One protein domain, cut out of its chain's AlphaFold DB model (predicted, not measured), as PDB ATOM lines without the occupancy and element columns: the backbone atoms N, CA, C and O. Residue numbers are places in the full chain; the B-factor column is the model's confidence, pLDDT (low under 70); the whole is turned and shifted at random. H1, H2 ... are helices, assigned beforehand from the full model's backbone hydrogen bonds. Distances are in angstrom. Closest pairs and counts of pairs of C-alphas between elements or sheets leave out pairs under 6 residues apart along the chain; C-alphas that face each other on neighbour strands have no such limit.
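What this domain is: This is residues 35 to 132 of the 140 residues of an uncharacterized protein of Meira miltonrushii (UniProt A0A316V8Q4). What does the model look like? It has little regular structure: a compact, rounded winding of loops with two short helices, H1 then H2. Residues 77 to 78 tie the long first stretch together by short antiparallel pairings with 61 to 62 and 84 to 85, and 109 to 132 fold back, 114 to 115 pairing antiparallel with 126 to 127. How much is named? The named elements hold only 8 of the 98 printed residues, with no named strand; the class is all helix. How large is it? The radius of gyration of the C-alphas is 12.8 A, and the spans are 34 by 34 by 24 A.

How they stand to each other: How do H1, residues 98 to 101, and H2, residues 105 to 108, stand? They are close but not clearly touching; their closest C-alphas, Leu 101 and Val 107, are 7.5 A apart. And their backbones? Both are too short for an O i to N i+4 pair; in each the one O i to N i+3 pair is within hydrogen-bond range.

Where its parts are: Where does H1 begin? C-alpha 98 is at (38.835, 6.347, -5.760). Where does H2 end? C-alpha 108 is at (28.346, 2.403, 0.979).

The domain as a whole: Is it cut? The printed part has no cut, and the link H1 to H2 is tight. Where is confidence low? Residues 35 to 38, 49 and 130 to 132 are under 70.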
ATOM      1  N   HIS A  35      44.840  15.656   9.450       52.41
ATOM      2  CA  HIS A  35      44.434  15.191  10.763       52.41
ATOM      3  C   HIS A  35      42.915  15.331  10.838       52.41
ATOM      4  O   HIS A  35      42.378  16.439  10.915       52.41
ATOM      5  N   ILE A  36      42.214  14.207  10.697       61.31
ATOM      6  CA  ILE A  36      40.764  14.196  10.786       61.31
ATOM      7  C   ILE A  36      40.430  14.298  12.273       61.31
ATOM      8  O   ILE A  36      40.486  13.322  13.010       61.31
ATOM      9  N   ASN A  37      40.113  15.514  12.714       57.28
ATOM     10  CA  ASN A  37      39.718  15.794  14.097       57.28
ATOM     11  C   ASN A  37      38.282  15.340  14.414       57.28
ATOM     12  O   ASN A  37      37.815  15.550  15.531       57.28
ATOM     13  N   TYR A  38      37.578  14.751  13.444       61.06
ATOM     14  CA  TYR A  38      36.240  14.208  13.634       61.06
ATOM     15  C   TYR A  38      36.253  12.698  13.376       61.06
ATOM     16  O   TYR A  38      36.808  12.210  12.392       61.06
ATOM     17  N   GLN A  39      35.652  11.945  14.288       71.12
ATOM     18  CA  GLN A  39      35.462  10.515  14.117       71.12
ATOM     19  C   GLN A  39      34.218  10.283  13.259       71.12
ATOM     20  O   GLN A  39      33.180  10.908  13.479       71.12
ATOM     21  N   VAL A  40      34.311   9.379  12.288       82.56
ATOM     22  CA  VAL A  40      33.142   8.952  11.512       82.56
ATOM     23  C   VAL A  40      32.242   8.138  12.439       82.56
ATOM     24  O   VAL A  40      32.727   7.154  13.002       82.56
ATOM     25  N   PRO A  41      30.980   8.544  12.653       85.06
ATOM     26  CA  PRO A  41      30.130   7.907  13.645       85.06
ATOM     27  C   PRO A  41      29.691   6.512  13.193       85.06
ATOM     28  O   PRO A  41      29.416   6.292  12.015       85.06
ATOM     29  N   ASP A  42      29.553   5.608  14.160       90.50
ATOM     30  CA  ASP A  42      28.785   4.373  14.011       90.50
ATOM     31  C   ASP A  42      27.313   4.625  14.358       90.50
ATOM     32  O   ASP A  42      26.989   5.384  15.278       90.50
ATOM     33  N   CYS A  43      26.403   3.994  13.623       90.25
ATOM     34  CA  CYS A  43      24.966   4.091  13.862       90.25
ATOM     35  C   CYS A  43      24.236   2.815  13.436       90.25
ATOM     36  O   CYS A  43      24.770   1.975  12.717       90.25
ATOM     37  N   GLY A  44      22.974   2.696  13.848       88.69
ATOM     38  CA  GLY A  44      22.205   1.474  13.643       88.69
ATOM     39  C   GLY A  44      22.567   0.415  14.680       88.69
ATOM     40  O   GLY A  44      23.706   0.313  15.126       88.69
ATOM     41  N   ASN A  45      21.566  -0.346  15.105       86.44
ATOM     42  CA  ASN A  45      21.746  -1.453  16.034       86.44
ATOM     43  C   ASN A  45      21.331  -2.745  15.330       86.44
ATOM     44  O   ASN A  45      20.371  -2.743  14.553       86.44
ATOM     45  N   ILE A  46      22.070  -3.819  15.581       85.06
ATOM     46  CA  ILE A  46      21.819  -5.147  15.027       85.06
ATOM     47  C   ILE A  46      21.731  -6.146  16.177       85.06
ATOM     48  O   ILE A  46      22.616  -6.214  17.024       85.06
ATOM     49  N   ASP A  47      20.652  -6.927  16.205       76.19
ATOM     50  CA  ASP A  47      20.394  -7.886  17.288       76.19
ATOM     51  C   ASP A  47      21.241  -9.167  17.174       76.19
ATOM     52  O   ASP A  47      21.323  -9.949  18.121       76.19
ATOM     53  N   ALA A  48      21.879  -9.397  16.022       75.31
ATOM     54  CA  ALA A  48      22.715 -10.564  15.768       75.31
ATOM     55  C   ALA A  48      24.192 -10.154  15.641       75.31
ATOM     56  O   ALA A  48      24.499  -9.265  14.843       75.31
ATOM     57  N   PRO A  49      25.118 -10.794  16.380       65.88
ATOM     58  CA  PRO A  49      26.537 -10.499  16.260       65.88
ATOM     59  C   PRO A  49      27.071 -10.943  14.897       65.88
ATOM     60  O   PRO A  49      26.718 -12.006  14.381       65.88
ATOM     61  N   CYS A  50      27.955 -10.127  14.330       73.06
ATOM     62  CA  CYS A  50      28.733 -10.498  13.163       73.06
ATOM     63  C   CYS A  50      30.052 -11.159  13.592       73.06
ATOM     64  O   CYS A  50      30.900 -10.491  14.178       73.06
ATOM     65  N   ASP A  51      30.272 -12.432  13.252       72.19
ATOM     66  CA  ASP A  51      31.521 -13.168  13.553       72.19
ATOM     67  C   ASP A  51      32.674 -12.847  12.573       72.19
ATOM     68  O   ASP A  51      33.533 -13.679  12.263       72.19
ATOM     69  N   LEU A  52      32.711 -11.625  12.041       83.56
ATOM     70  CA  LEU A  52      33.765 -11.203  11.126       83.56
ATOM     71  C   LEU A  52      34.978 -10.713  11.927       83.56
ATOM     72  O   LEU A  52      34.953  -9.643  12.530       83.56
ATOM     73  N   ASN A  53      36.067 -11.485  11.919       83.69
ATOM     74  CA  ASN A  53      37.299 -11.075  12.589       83.69
ATOM     75  C   ASN A  53      38.096 -10.077  11.728       83.69
ATOM     76  O   ASN A  53      38.820 -10.459  10.802       83.69
ATOM     77  N   CYS A  54      37.976  -8.792  12.052       86.06
ATOM     78  CA  CYS A  54      38.769  -7.725  11.459       86.06
ATOM     79  C   CYS A  54      40.024  -7.499  12.313       86.06
ATOM     80  O   CYS A  54      39.950  -6.931  13.401       86.06
ATOM     81  N   ASN A  55      41.192  -7.925  11.822       84.25
ATOM     82  CA  ASN A  55      42.469  -7.694  12.506       84.25
ATOM     83  C   ASN A  55      42.877  -6.218  12.389       84.25
ATOM     84  O   ASN A  55      43.687  -5.857  11.532       84.25
ATOM     85  N   PHE A  56      42.279  -5.364  13.215       82.31
ATOM     86  CA  PHE A  56      42.596  -3.945  13.241       82.31
ATOM     87  C   PHE A  56      43.989  -3.698  13.796       82.31
ATOM     88  O   PHE A  56      44.487  -4.390  14.686       82.31
ATOM     89  N   ASP A  57      44.594  -2.646  13.282       80.50
ATOM     90  CA  ASP A  57      45.801  -2.096  13.845       80.50
ATOM     91  C   ASP A  57      45.465  -1.086  14.947       80.50
ATOM     92  O   ASP A  57      44.788  -0.092  14.701       80.50
ATOM     93  N   VAL A  58      46.004  -1.312  16.144       79.75
ATOM     94  CA  VAL A  58      45.800  -0.457  17.324       79.75
ATOM     95  C   VAL A  58      46.341   0.968  17.165       79.75
ATOM     96  O   VAL A  58      45.977   1.843  17.943       79.75
ATOM     97  N   SER A  59      47.222   1.216  16.187       82.50
ATOM     98  CA  SER A  59      47.753   2.561  15.915       82.50
ATOM     99  C   SER A  59      46.881   3.411  14.986       82.50
ATOM    100  O   SER A  59      47.233   4.556  14.696       82.50
ATOM    101  N   CYS A  60      45.765   2.862  14.509       85.88
ATOM    102  CA  CYS A  60      44.857   3.510  13.571       85.88
ATOM    103  C   CYS A  60      43.431   3.532  14.133       85.88
ATOM    104  O   CYS A  60      43.084   2.764  15.030       85.88
ATOM    105  N   VAL A  61      42.594   4.418  13.597       87.88
ATOM    106  CA  VAL A  61      41.208   4.606  14.039       87.88
ATOM    107  C   VAL A  61      40.258   3.990  13.006       87.88
ATOM    108  O   VAL A  61      40.359   4.348  11.831       87.88
ATOM    109  N   PRO A  62      39.346   3.075  13.387       89.81
ATOM    110  CA  PRO A  62      38.340   2.552  12.467       89.81
ATOM    111  C   PRO A  62      37.299   3.624  12.124       89.81
ATOM    112  O   PRO A  62      36.911   4.427  12.975       89.81
ATOM    113  N   LEU A  63      36.840   3.636  10.873       91.12
ATOM    114  CA  LEU A  63      35.767   4.517  10.416       91.12
ATOM    115  C   LEU A  63      34.406   3.855  10.655       91.12
ATOM    116  O   LEU A  63      34.191   2.724  10.218       91.12
ATOM    117  N   GLY A  64      33.492   4.559  11.323       91.44
ATOM    118  CA  GLY A  64      32.153   4.045  11.599       91.44
ATOM    119  C   GLY A  64      31.231   4.005  10.375       91.44
ATOM    120  O   GLY A  64      31.484   4.658   9.357       91.44
ATOM    121  N   TRP A  65      30.155   3.221  10.464       93.62
ATOM    122  CA  TRP A  65      29.128   3.103   9.420       93.62
ATOM    123  C   TRP A  65      27.745   2.733   9.986       93.62
ATOM    124  O   TRP A  65      27.557   2.572  11.192       93.62
ATOM    125  N   ASN A  66      26.747   2.625   9.104       93.75
ATOM    126  CA  ASN A  66      25.395   2.197   9.449       93.75
ATOM    127  C   ASN A  66      25.269   0.664   9.456       93.75
ATOM    128  O   ASN A  66      25.118   0.035   8.402       93.75
ATOM    129  N   HIS A  67      25.245   0.078  10.650       91.44
ATOM    130  CA  HIS A  67      25.154  -1.368  10.874       91.44
ATOM    131  C   HIS A  67      23.797  -1.950  10.465       91.44
ATOM    132  O   HIS A  67      23.712  -3.104  10.069       91.44
ATOM    133  N   THR A  68      22.717  -1.167  10.473       92.00
ATOM    134  CA  THR A  68      21.409  -1.655  10.000       92.00
ATOM    135  C   THR A  68      21.368  -1.779   8.472       92.00
ATOM    136  O   THR A  68      20.686  -2.655   7.945       92.00
ATOM    137  N   ALA A  69      22.105  -0.927   7.752       92.19
ATOM    138  CA  ALA A  69      22.217  -0.998   6.293       92.19
ATOM    139  C   ALA A  69      23.269  -2.022   5.836       92.19
ATOM    140  O   ALA A  69      23.084  -2.685   4.815       92.19
ATOM    141  N   LEU A  70      24.357  -2.165   6.597       91.94
ATOM    142  CA  LEU A  70      25.411  -3.141   6.349       91.94
ATOM    143  C   LEU A  70      25.834  -3.806   7.673       91.94
ATOM    144  O   LEU A  70      26.734  -3.308   8.343       91.94
ATOM    145  N   PRO A  71      25.215  -4.935   8.061       87.94
ATOM    146  CA  PRO A  71      25.390  -5.530   9.395       87.94
ATOM    147  C   PRO A  71      26.732  -6.229   9.608       87.94
ATOM    148  O   PRO A  71      27.139  -6.467  10.740       87.94
ATOM    149  N   CYS A  72      27.417  -6.585   8.524       88.19
ATOM    150  CA  CYS A  72      28.622  -7.397   8.570       88.19
ATOM    151  C   CYS A  72      29.651  -6.893   7.566       88.19
ATOM    152  O   CYS A  72      29.604  -7.256   6.390       88.19
ATOM    153  N   ALA A  73      30.593  -6.073   8.027       91.12
ATOM    154  CA  ALA A  73      31.722  -5.643   7.220       91.12
ATOM    155  C   ALA A  73      32.917  -5.244   8.085       91.12
ATOM    156  O   ALA A  73      32.774  -4.904   9.257       91.12
ATOM    157  N   CYS A  74      34.098  -5.264   7.475       91.25
ATOM    158  CA  CYS A  74      35.289  -4.689   8.073       91.25
ATOM    159  C   CYS A  74      35.452  -3.240   7.587       91.25
ATOM    160  O   CYS A  74      35.603  -3.039   6.377       91.25
ATOM    161  N   PRO A  75      35.411  -2.241   8.484       91.19
ATOM    162  CA  PRO A  75      35.565  -0.843   8.113       91.19
ATOM    163  C   PRO A  75      36.982  -0.557   7.625       91.19
ATOM    164  O   PRO A  75      37.939  -1.242   7.991       91.19
ATOM    165  N   ALA A  76      37.125   0.512   6.847       92.50
ATOM    166  CA  ALA A  76      38.437   1.095   6.626       92.50
ATOM    167  C   ALA A  76      38.980   1.693   7.933       92.50
ATOM    168  O   ALA A  76      38.221   2.111   8.811       92.50
ATOM    169  N   ILE A  77      40.302   1.764   8.047       91.44
ATOM    170  CA  ILE A  77      40.993   2.439   9.146       91.44
ATOM    171  C   ILE A  77      41.736   3.663   8.625       91.44
ATOM    172  O   ILE A  77      42.264   3.642   7.514       91.44
ATOM    173  N   LEU A  78      41.814   4.704   9.448       88.44
ATOM    174  CA  LEU A  78      42.637   5.887   9.238       88.44
ATOM    175  C   LEU A  78      43.869   5.819  10.141       88.44
ATOM    176  O   LEU A  78      43.744   5.744  11.364       88.44
ATOM    177  N   CYS A  79      45.059   5.861   9.552       85.62
ATOM    178  CA  CYS A  79      46.315   5.779  10.293       85.62
ATOM    179  C   CYS A  79      46.966   7.158  10.497       85.62
ATOM    180  O   CYS A  79      46.567   8.155   9.897       85.62
ATOM    181  N   SER A  80      47.999   7.230  11.342       80.94
ATOM    182  CA  SER A  80      48.719   8.479  11.667       80.94
ATOM    183  C   SER A  80      49.400   9.147  10.467       80.94
ATOM    184  O   SER A  80      49.654  10.348  10.485       80.94
ATOM    185  N   ASN A  81      49.657   8.379   9.410       79.62
ATOM    186  CA  ASN A  81      50.130   8.871   8.122       79.62
ATOM    187  C   ASN A  81      49.010   9.469   7.251       79.62
ATOM    188  O   ASN A  81      49.271   9.738   6.087       79.62
ATOM    189  N   GLY A  82      47.789   9.605   7.790       76.81
ATOM    190  CA  GLY A  82      46.553  10.115   7.178       76.81
ATOM    191  C   GLY A  82      46.046   9.356   5.959       76.81
ATOM    192  O   GLY A  82      45.119   9.820   5.299       76.81
ATOM    193  N   TYR A  83      46.610   8.184   5.677       85.81
ATOM    194  CA  TYR A  83      46.100   7.287   4.656       85.81
ATOM    195  C   TYR A  83      45.038   6.359   5.240       85.81
ATOM    196  O   TYR A  83      45.094   5.955   6.407       85.81
ATOM    197  N   MET A  84      44.063   6.021   4.396       89.25
ATOM    198  CA  MET A  84      43.046   5.029   4.712       89.25
ATOM    199  C   MET A  84      43.458   3.668   4.173       89.25
ATOM    200  O   MET A  84      43.916   3.560   3.037       89.25
ATOM    201  N   TYR A  85      43.236   2.625   4.958       91.25
ATOM    202  CA  TYR A  85      43.515   1.247   4.574       91.25
ATOM    203  C   TYR A  85      42.298   0.372   4.835       91.25
ATOM    204  O   TYR A  85      41.493   0.663   5.717       91.25
ATOM    205  N   GLY A  86      42.158  -0.704   4.065       90.56
ATOM    206  CA  GLY A  86      41.010  -1.605   4.142       90.56
ATOM    207  C   GLY A  86      41.406  -3.041   4.440       90.56
ATOM    208  O   GLY A  86      42.551  -3.452   4.247       90.56
ATOM    209  N   TYR A  87      40.418  -3.821   4.866       88.31
ATOM    210  CA  TYR A  87      40.521  -5.273   4.969       88.31
ATOM    211  C   TYR A  87      40.849  -5.904   3.598       88.31
ATOM    212  O   TYR A  87      40.387  -5.386   2.576       88.31
ATOM    213  N   PRO A  88      41.580  -7.037   3.523       84.62
ATOM    214  CA  PRO A  88      42.141  -7.847   4.616       84.62
ATOM    215  C   PRO A  88      43.499  -7.389   5.143       84.62
ATOM    216  O   PRO A  88      43.934  -7.879   6.182       84.62
ATOM    217  N   ASP A  89      44.182  -6.486   4.443       83.62
ATOM    218  CA  ASP A  89      45.568  -6.144   4.748       83.62
ATOM    219  C   ASP A  89      45.743  -4.644   4.958       83.62
ATOM    220  O   ASP A  89      46.177  -3.899   4.084       83.62
ATOM    221  N   TYR A  90      45.422  -4.208   6.169       83.12
ATOM    222  CA  TYR A  90      45.412  -2.802   6.541       83.12
ATOM    223  C   TYR A  90      46.783  -2.103   6.546       83.12
ATOM    224  O   TYR A  90      46.841  -0.893   6.728       83.12
ATOM    225  N   ARG A  91      47.898  -2.830   6.406       72.88
ATOM    226  CA  ARG A  91      49.250  -2.233   6.434       72.88
ATOM    227  C   ARG A  91      50.104  -2.568   5.222       72.88
ATOM    228  O   ARG A  91      51.027  -1.815   4.923       72.88
ATOM    229  N   ARG A  92      49.869  -3.706   4.567       80.19
ATOM    230  CA  ARG A  92      50.648  -4.123   3.393       80.19
ATOM    231  C   ARG A  92      49.884  -3.908   2.091       80.19
ATOM    232  O   ARG A  92      50.505  -3.979   1.033       80.19
ATOM    233  N   ALA A  93      48.578  -3.630   2.141       83.12
ATOM    234  CA  ALA A  93      47.852  -3.182   0.963       83.12
ATOM    235  C   ALA A  93      48.161  -1.708   0.643       83.12
ATOM    236  O   ALA A  93      48.511  -0.927   1.533       83.12
ATOM    237  N   PRO A  94      47.989  -1.301  -0.626       89.31
ATOM    238  CA  PRO A  94      47.961   0.106  -0.993       89.31
ATOM    239  C   PRO A  94      46.896   0.872  -0.202       89.31
ATOM    240  O   PRO A  94      45.840   0.324   0.125       89.31
ATOM    241  N   ALA A  95      47.159   2.157   0.044       90.62
ATOM    242  CA  ALA A  95      46.149   3.061   0.575       90.62
ATOM    243  C   ALA A  95      44.903   3.072  -0.329       90.62
ATOM    244  O   ALA A  95      44.990   2.981  -1.558       90.62
ATOM    245  N   LEU A  96      43.733   3.178   0.290       91.44
ATOM    246  CA  LEU A  96      42.453   3.222  -0.394       91.44
ATOM    247  C   LEU A  96      42.245   4.586  -1.046       91.44
ATOM    248  O   LEU A  96      42.385   5.627  -0.405       91.44
ATOM    249  N   TYR A  97      41.841   4.573  -2.311       88.94
ATOM    250  CA  TYR A  97      41.491   5.776  -3.053       88.94
ATOM    251  C   TYR A  97      40.492   5.452  -4.166       88.94
ATOM    252  O   TYR A  97      40.372   4.304  -4.595       88.94
ATOM    253  N   GLY A  98      39.769   6.467  -4.640       89.88
ATOM    254  CA  GLY A  98      38.835   6.347  -5.760       89.88
ATOM    255  C   GLY A  98      37.882   5.160  -5.610       89.88
ATOM    256  O   GLY A  98      37.168   5.060  -4.614       89.88
ATOM    257  N   ASP A  99      37.918   4.233  -6.565       90.94
ATOM    258  CA  ASP A  99      37.019   3.076  -6.609       90.94
ATOM    259  C   ASP A  99      37.219   2.072  -5.464       90.94
ATOM    260  O   ASP A  99      36.287   1.345  -5.120       90.94
ATOM    261  N   THR A 100      38.414   1.979  -4.869       91.38
ATOM    262  CA  THR A 100      38.639   1.070  -3.729       91.38
ATOM    263  C   THR A 100      38.113   1.670  -2.432       91.38
ATOM    264  O   THR A 100      37.564   0.945  -1.600       91.38
ATOM    265  N   LEU A 101      38.197   2.997  -2.297       91.31
ATOM    266  CA  LEU A 101      37.580   3.740  -1.203       91.31
ATOM    267  C   LEU A 101      36.050   3.761  -1.330       91.31
ATOM    268  O   LEU A 101      35.352   3.591  -0.338       91.31
ATOM    269  N   ALA A 102      35.520   3.867  -2.552       92.75
ATOM    270  CA  ALA A 102      34.079   3.873  -2.820       92.75
ATOM    271  C   ALA A 102      33.346   2.597  -2.359       92.75
ATOM    272  O   ALA A 102      32.130   2.604  -2.207       92.75
ATOM    273  N   LYS A 103      34.081   1.501  -2.145       93.50
ATOM    274  CA  LYS A 103      33.545   0.202  -1.712       93.50
ATOM    275  C   LYS A 103      33.556   0.012  -0.196       93.50
ATOM    276  O   LYS A 103      33.120  -1.033   0.277       93.50
ATOM    277  N   GLN A 104      34.095   0.967   0.558       93.69
ATOM    278  CA  GLN A 104      34.243   0.815   2.002       93.69
ATOM    279  C   GLN A 104      32.915   1.022   2.739       93.69
ATOM    280  O   GLN A 104      32.100   1.830   2.285       93.69
ATOM    281  N   PRO A 105      32.706   0.355   3.891       94.62
ATOM    282  CA  PRO A 105      31.461   0.423   4.663       94.62
ATOM    283  C   PRO A 105      30.964   1.840   4.950       94.62
ATOM    284  O   PRO A 105      29.796   2.137   4.713       94.62
ATOM    285  N   HIS A 106      31.857   2.742   5.364       92.50
ATOM    286  CA  HIS A 106      31.522   4.137   5.680       92.50
ATOM    287  C   HIS A 106      31.073   4.963   4.461       92.50
ATOM    288  O   HIS A 106      30.488   6.034   4.619       92.50
ATOM    289  N   VAL A 107      31.343   4.476   3.244       93.12
ATOM    290  CA  VAL A 107      30.912   5.090   1.980       93.12
ATOM    291  C   VAL A 107      29.628   4.452   1.456       93.12
ATOM    292  O   VAL A 107      28.732   5.157   1.001       93.12
ATOM    293  N   VAL A 108      29.521   3.122   1.507       94.69
ATOM    294  CA  VAL A 108      28.346   2.403   0.979       94.69
ATOM    295  C   VAL A 108      27.145   2.460   1.925       94.69
ATOM    296  O   VAL A 108      26.005   2.397   1.473       94.69
ATOM    297  N   ALA A 109      27.395   2.593   3.227       94.56
ATOM    298  CA  ALA A 109      26.392   2.644   4.281       94.56
ATOM    299  C   ALA A 109      26.695   3.802   5.253       94.56
ATOM    300  O   ALA A 109      26.946   3.563   6.437       94.56
ATOM    301  N   PRO A 110      26.702   5.064   4.784       93.50
ATOM    302  CA  PRO A 110      27.024   6.195   5.636       93.50
ATOM    303  C   PRO A 110      25.938   6.423   6.683       93.50
ATOM    304  O   PRO A 110      24.737   6.337   6.407       93.50
ATOM    305  N   CYS A 111      26.359   6.801   7.883       90.25
ATOM    306  CA  CYS A 111      25.435   7.325   8.873       90.25
ATOM    307  C   CYS A 111      24.866   8.671   8.420       90.25
ATOM    308  O   CYS A 111      25.559   9.495   7.825       90.25
ATOM    309  N   TYR A 112      23.577   8.886   8.687       89.00
ATOM    310  CA  TYR A 112      22.873  10.136   8.375       89.00
ATOM    311  C   TYR A 112      22.920  10.550   6.890       89.00
ATOM    312  O   TYR A 112      22.760  11.728   6.581       89.00
ATOM    313  N   ASN A 113      23.111   9.589   5.974       89.00
ATOM    314  CA  ASN A 113      23.208   9.812   4.527       89.00
ATOM    315  C   ASN A 113      24.260  10.867   4.136       89.00
ATOM    316  O   ASN A 113      24.032  11.648   3.208       89.00
ATOM    317  N   CYS A 114      25.395  10.906   4.839       88.44
ATOM    318  CA  CYS A 114      26.516  11.782   4.516       88.44
ATOM    319  C   CYS A 114      27.858  11.050   4.640       88.44
ATOM    320  O   CYS A 114      28.176  10.465   5.672       88.44
ATOM    321  N   THR A 115      28.683  11.174   3.602       89.38
ATOM    322  CA  THR A 115      30.110  10.843   3.628       89.38
ATOM    323  C   THR A 115      30.884  12.138   3.368       89.38
ATOM    324  O   THR A 115      30.885  12.624   2.231       89.38
ATOM    325  N   PRO A 116      31.524  12.741   4.384       86.12
ATOM    326  CA  PRO A 116      32.245  13.997   4.204       86.12
ATOM    327  C   PRO A 116      33.416  13.856   3.227       86.12
ATOM    328  O   PRO A 116      34.047  12.802   3.138       86.12
ATOM    329  N   SER A 117      33.756  14.941   2.528       85.50
ATOM    330  CA  SER A 117      34.795  14.955   1.484       85.50
ATOM    331  C   SER A 117      36.148  14.405   1.943       85.50
ATOM    332  O   SER A 117      36.836  13.780   1.145       85.50
ATOM    333  N   ALA A 118      36.506  14.584   3.219       84.31
ATOM    334  CA  ALA A 118      37.767  14.109   3.794       84.31
ATOM    335  C   ALA A 118      37.937  12.576   3.779       84.31
ATOM    336  O   ALA A 118      39.064  12.090   3.782       84.31
ATOM    337  N   ILE A 119      36.836  11.819   3.767       86.56
ATOM    338  CA  ILE A 119      36.832  10.343   3.797       86.56
ATOM    339  C   ILE A 119      36.122   9.728   2.580       86.56
ATOM    340  O   ILE A 119      35.978   8.507   2.488       86.56
ATOM    341  N   ALA A 120      35.625  10.578   1.680       87.94
ATOM    342  CA  ALA A 120      34.855  10.188   0.513       87.94
ATOM    343  C   ALA A 120      35.770   9.864  -0.680       87.94
ATOM    344  O   ALA A 120      36.882  10.397  -0.790       87.94
ATOM    345  N   PRO A 121      35.314   9.027  -1.628       86.25
ATOM    346  CA  PRO A 121      36.066   8.758  -2.844       86.25
ATOM    347  C   PRO A 121      36.308  10.050  -3.635       86.25
ATOM    348  O   PRO A 121      35.425  10.897  -3.784       86.25
ATOM    349  N   TYR A 122      37.529  10.199  -4.155       86.00
ATOM    350  CA  TYR A 122      37.956  11.353  -4.959       86.00
ATOM    351  C   TYR A 122      37.845  12.719  -4.251       86.00
ATOM    352  O   TYR A 122      37.782  13.747  -4.925       86.00
ATOM    353  N   GLY A 123      37.776  12.746  -2.914       83.38
ATOM    354  CA  GLY A 123      37.703  13.988  -2.139       83.38
ATOM    355  C   GLY A 123      36.389  14.761  -2.306       83.38
ATOM    356  O   GLY A 123      36.331  15.954  -2.009       83.38
ATOM    357  N   LYS A 124      35.328  14.122  -2.814       82.94
ATOM    358  CA  LYS A 124      34.021  14.756  -3.034       82.94
ATOM    359  C   LYS A 124      33.015  14.232  -2.029       82.94
ATOM    360  O   LYS A 124      32.752  13.036  -2.011       82.94
ATOM    361  N   ALA A 125      32.438  15.126  -1.228       86.44
ATOM    362  CA  ALA A 125      31.389  14.752  -0.287       86.44
ATOM    363  C   ALA A 125      30.224  14.064  -1.016       86.44
ATOM    364  O   ALA A 125      29.875  14.438  -2.140       86.44
ATOM    365  N   GLN A 126      29.627  13.068  -0.370       87.25
ATOM    366  CA  GLN A 126      28.484  12.327  -0.894       87.25
ATOM    367  C   GLN A 126      27.300  12.444   0.063       87.25
ATOM    368  O   GLN A 126      27.464  12.345   1.277       87.25
ATOM    369  N   GLY A 127      26.105  12.639  -0.497       85.25
ATOM    370  CA  GLY A 127      24.875  12.789   0.278       85.25
ATOM    371  C   GLY A 127      24.663  14.196   0.849       85.25
ATOM    372  O   GLY A 127      25.222  15.173   0.350       85.25
ATOM    373  N   ASN A 128      23.798  14.310   1.860       84.06
ATOM    374  CA  ASN A 128      23.408  15.596   2.445       84.06
ATOM    375  C   ASN A 128      24.200  15.883   3.727       84.06
ATOM    376  O   ASN A 128      23.763  15.568   4.831       84.06
ATOM    377  N   CYS A 129      25.363  16.504   3.567       79.31
ATOM    378  CA  CYS A 129      26.289  16.822   4.655       79.31
ATOM    379  C   CYS A 129      26.041  18.199   5.295       79.31
ATOM    380  O   CYS A 129      26.996  18.881   5.657       79.31
ATOM    381  N   ALA A 130      24.779  18.633   5.394       65.88
ATOM    382  CA  ALA A 130      24.418  19.999   5.787       65.88
ATOM    383  C   ALA A 130      24.852  20.424   7.209       65.88
ATOM    384  O   ALA A 130      24.770  21.609   7.511       65.88
ATOM    385  N   ASP A 131      25.355  19.515   8.051       53.91
ATOM    386  CA  ASP A 131      26.082  19.855   9.281       53.91
ATOM    387  C   ASP A 131      26.909  18.629   9.742       53.91
ATOM    388  O   ASP A 131      26.324  17.637  10.178       53.91
ATOM    389  N   PRO A 132      28.253  18.621   9.647       47.66
ATOM    390  CA  PRO A 132      29.062  17.480  10.095       47.66
ATOM    391  C   PRO A 132      29.080  17.309  11.627       47.66
ATOM    392  O   PRO A 132      29.348  16.211  12.105       47.66
TER     393      PRO A 132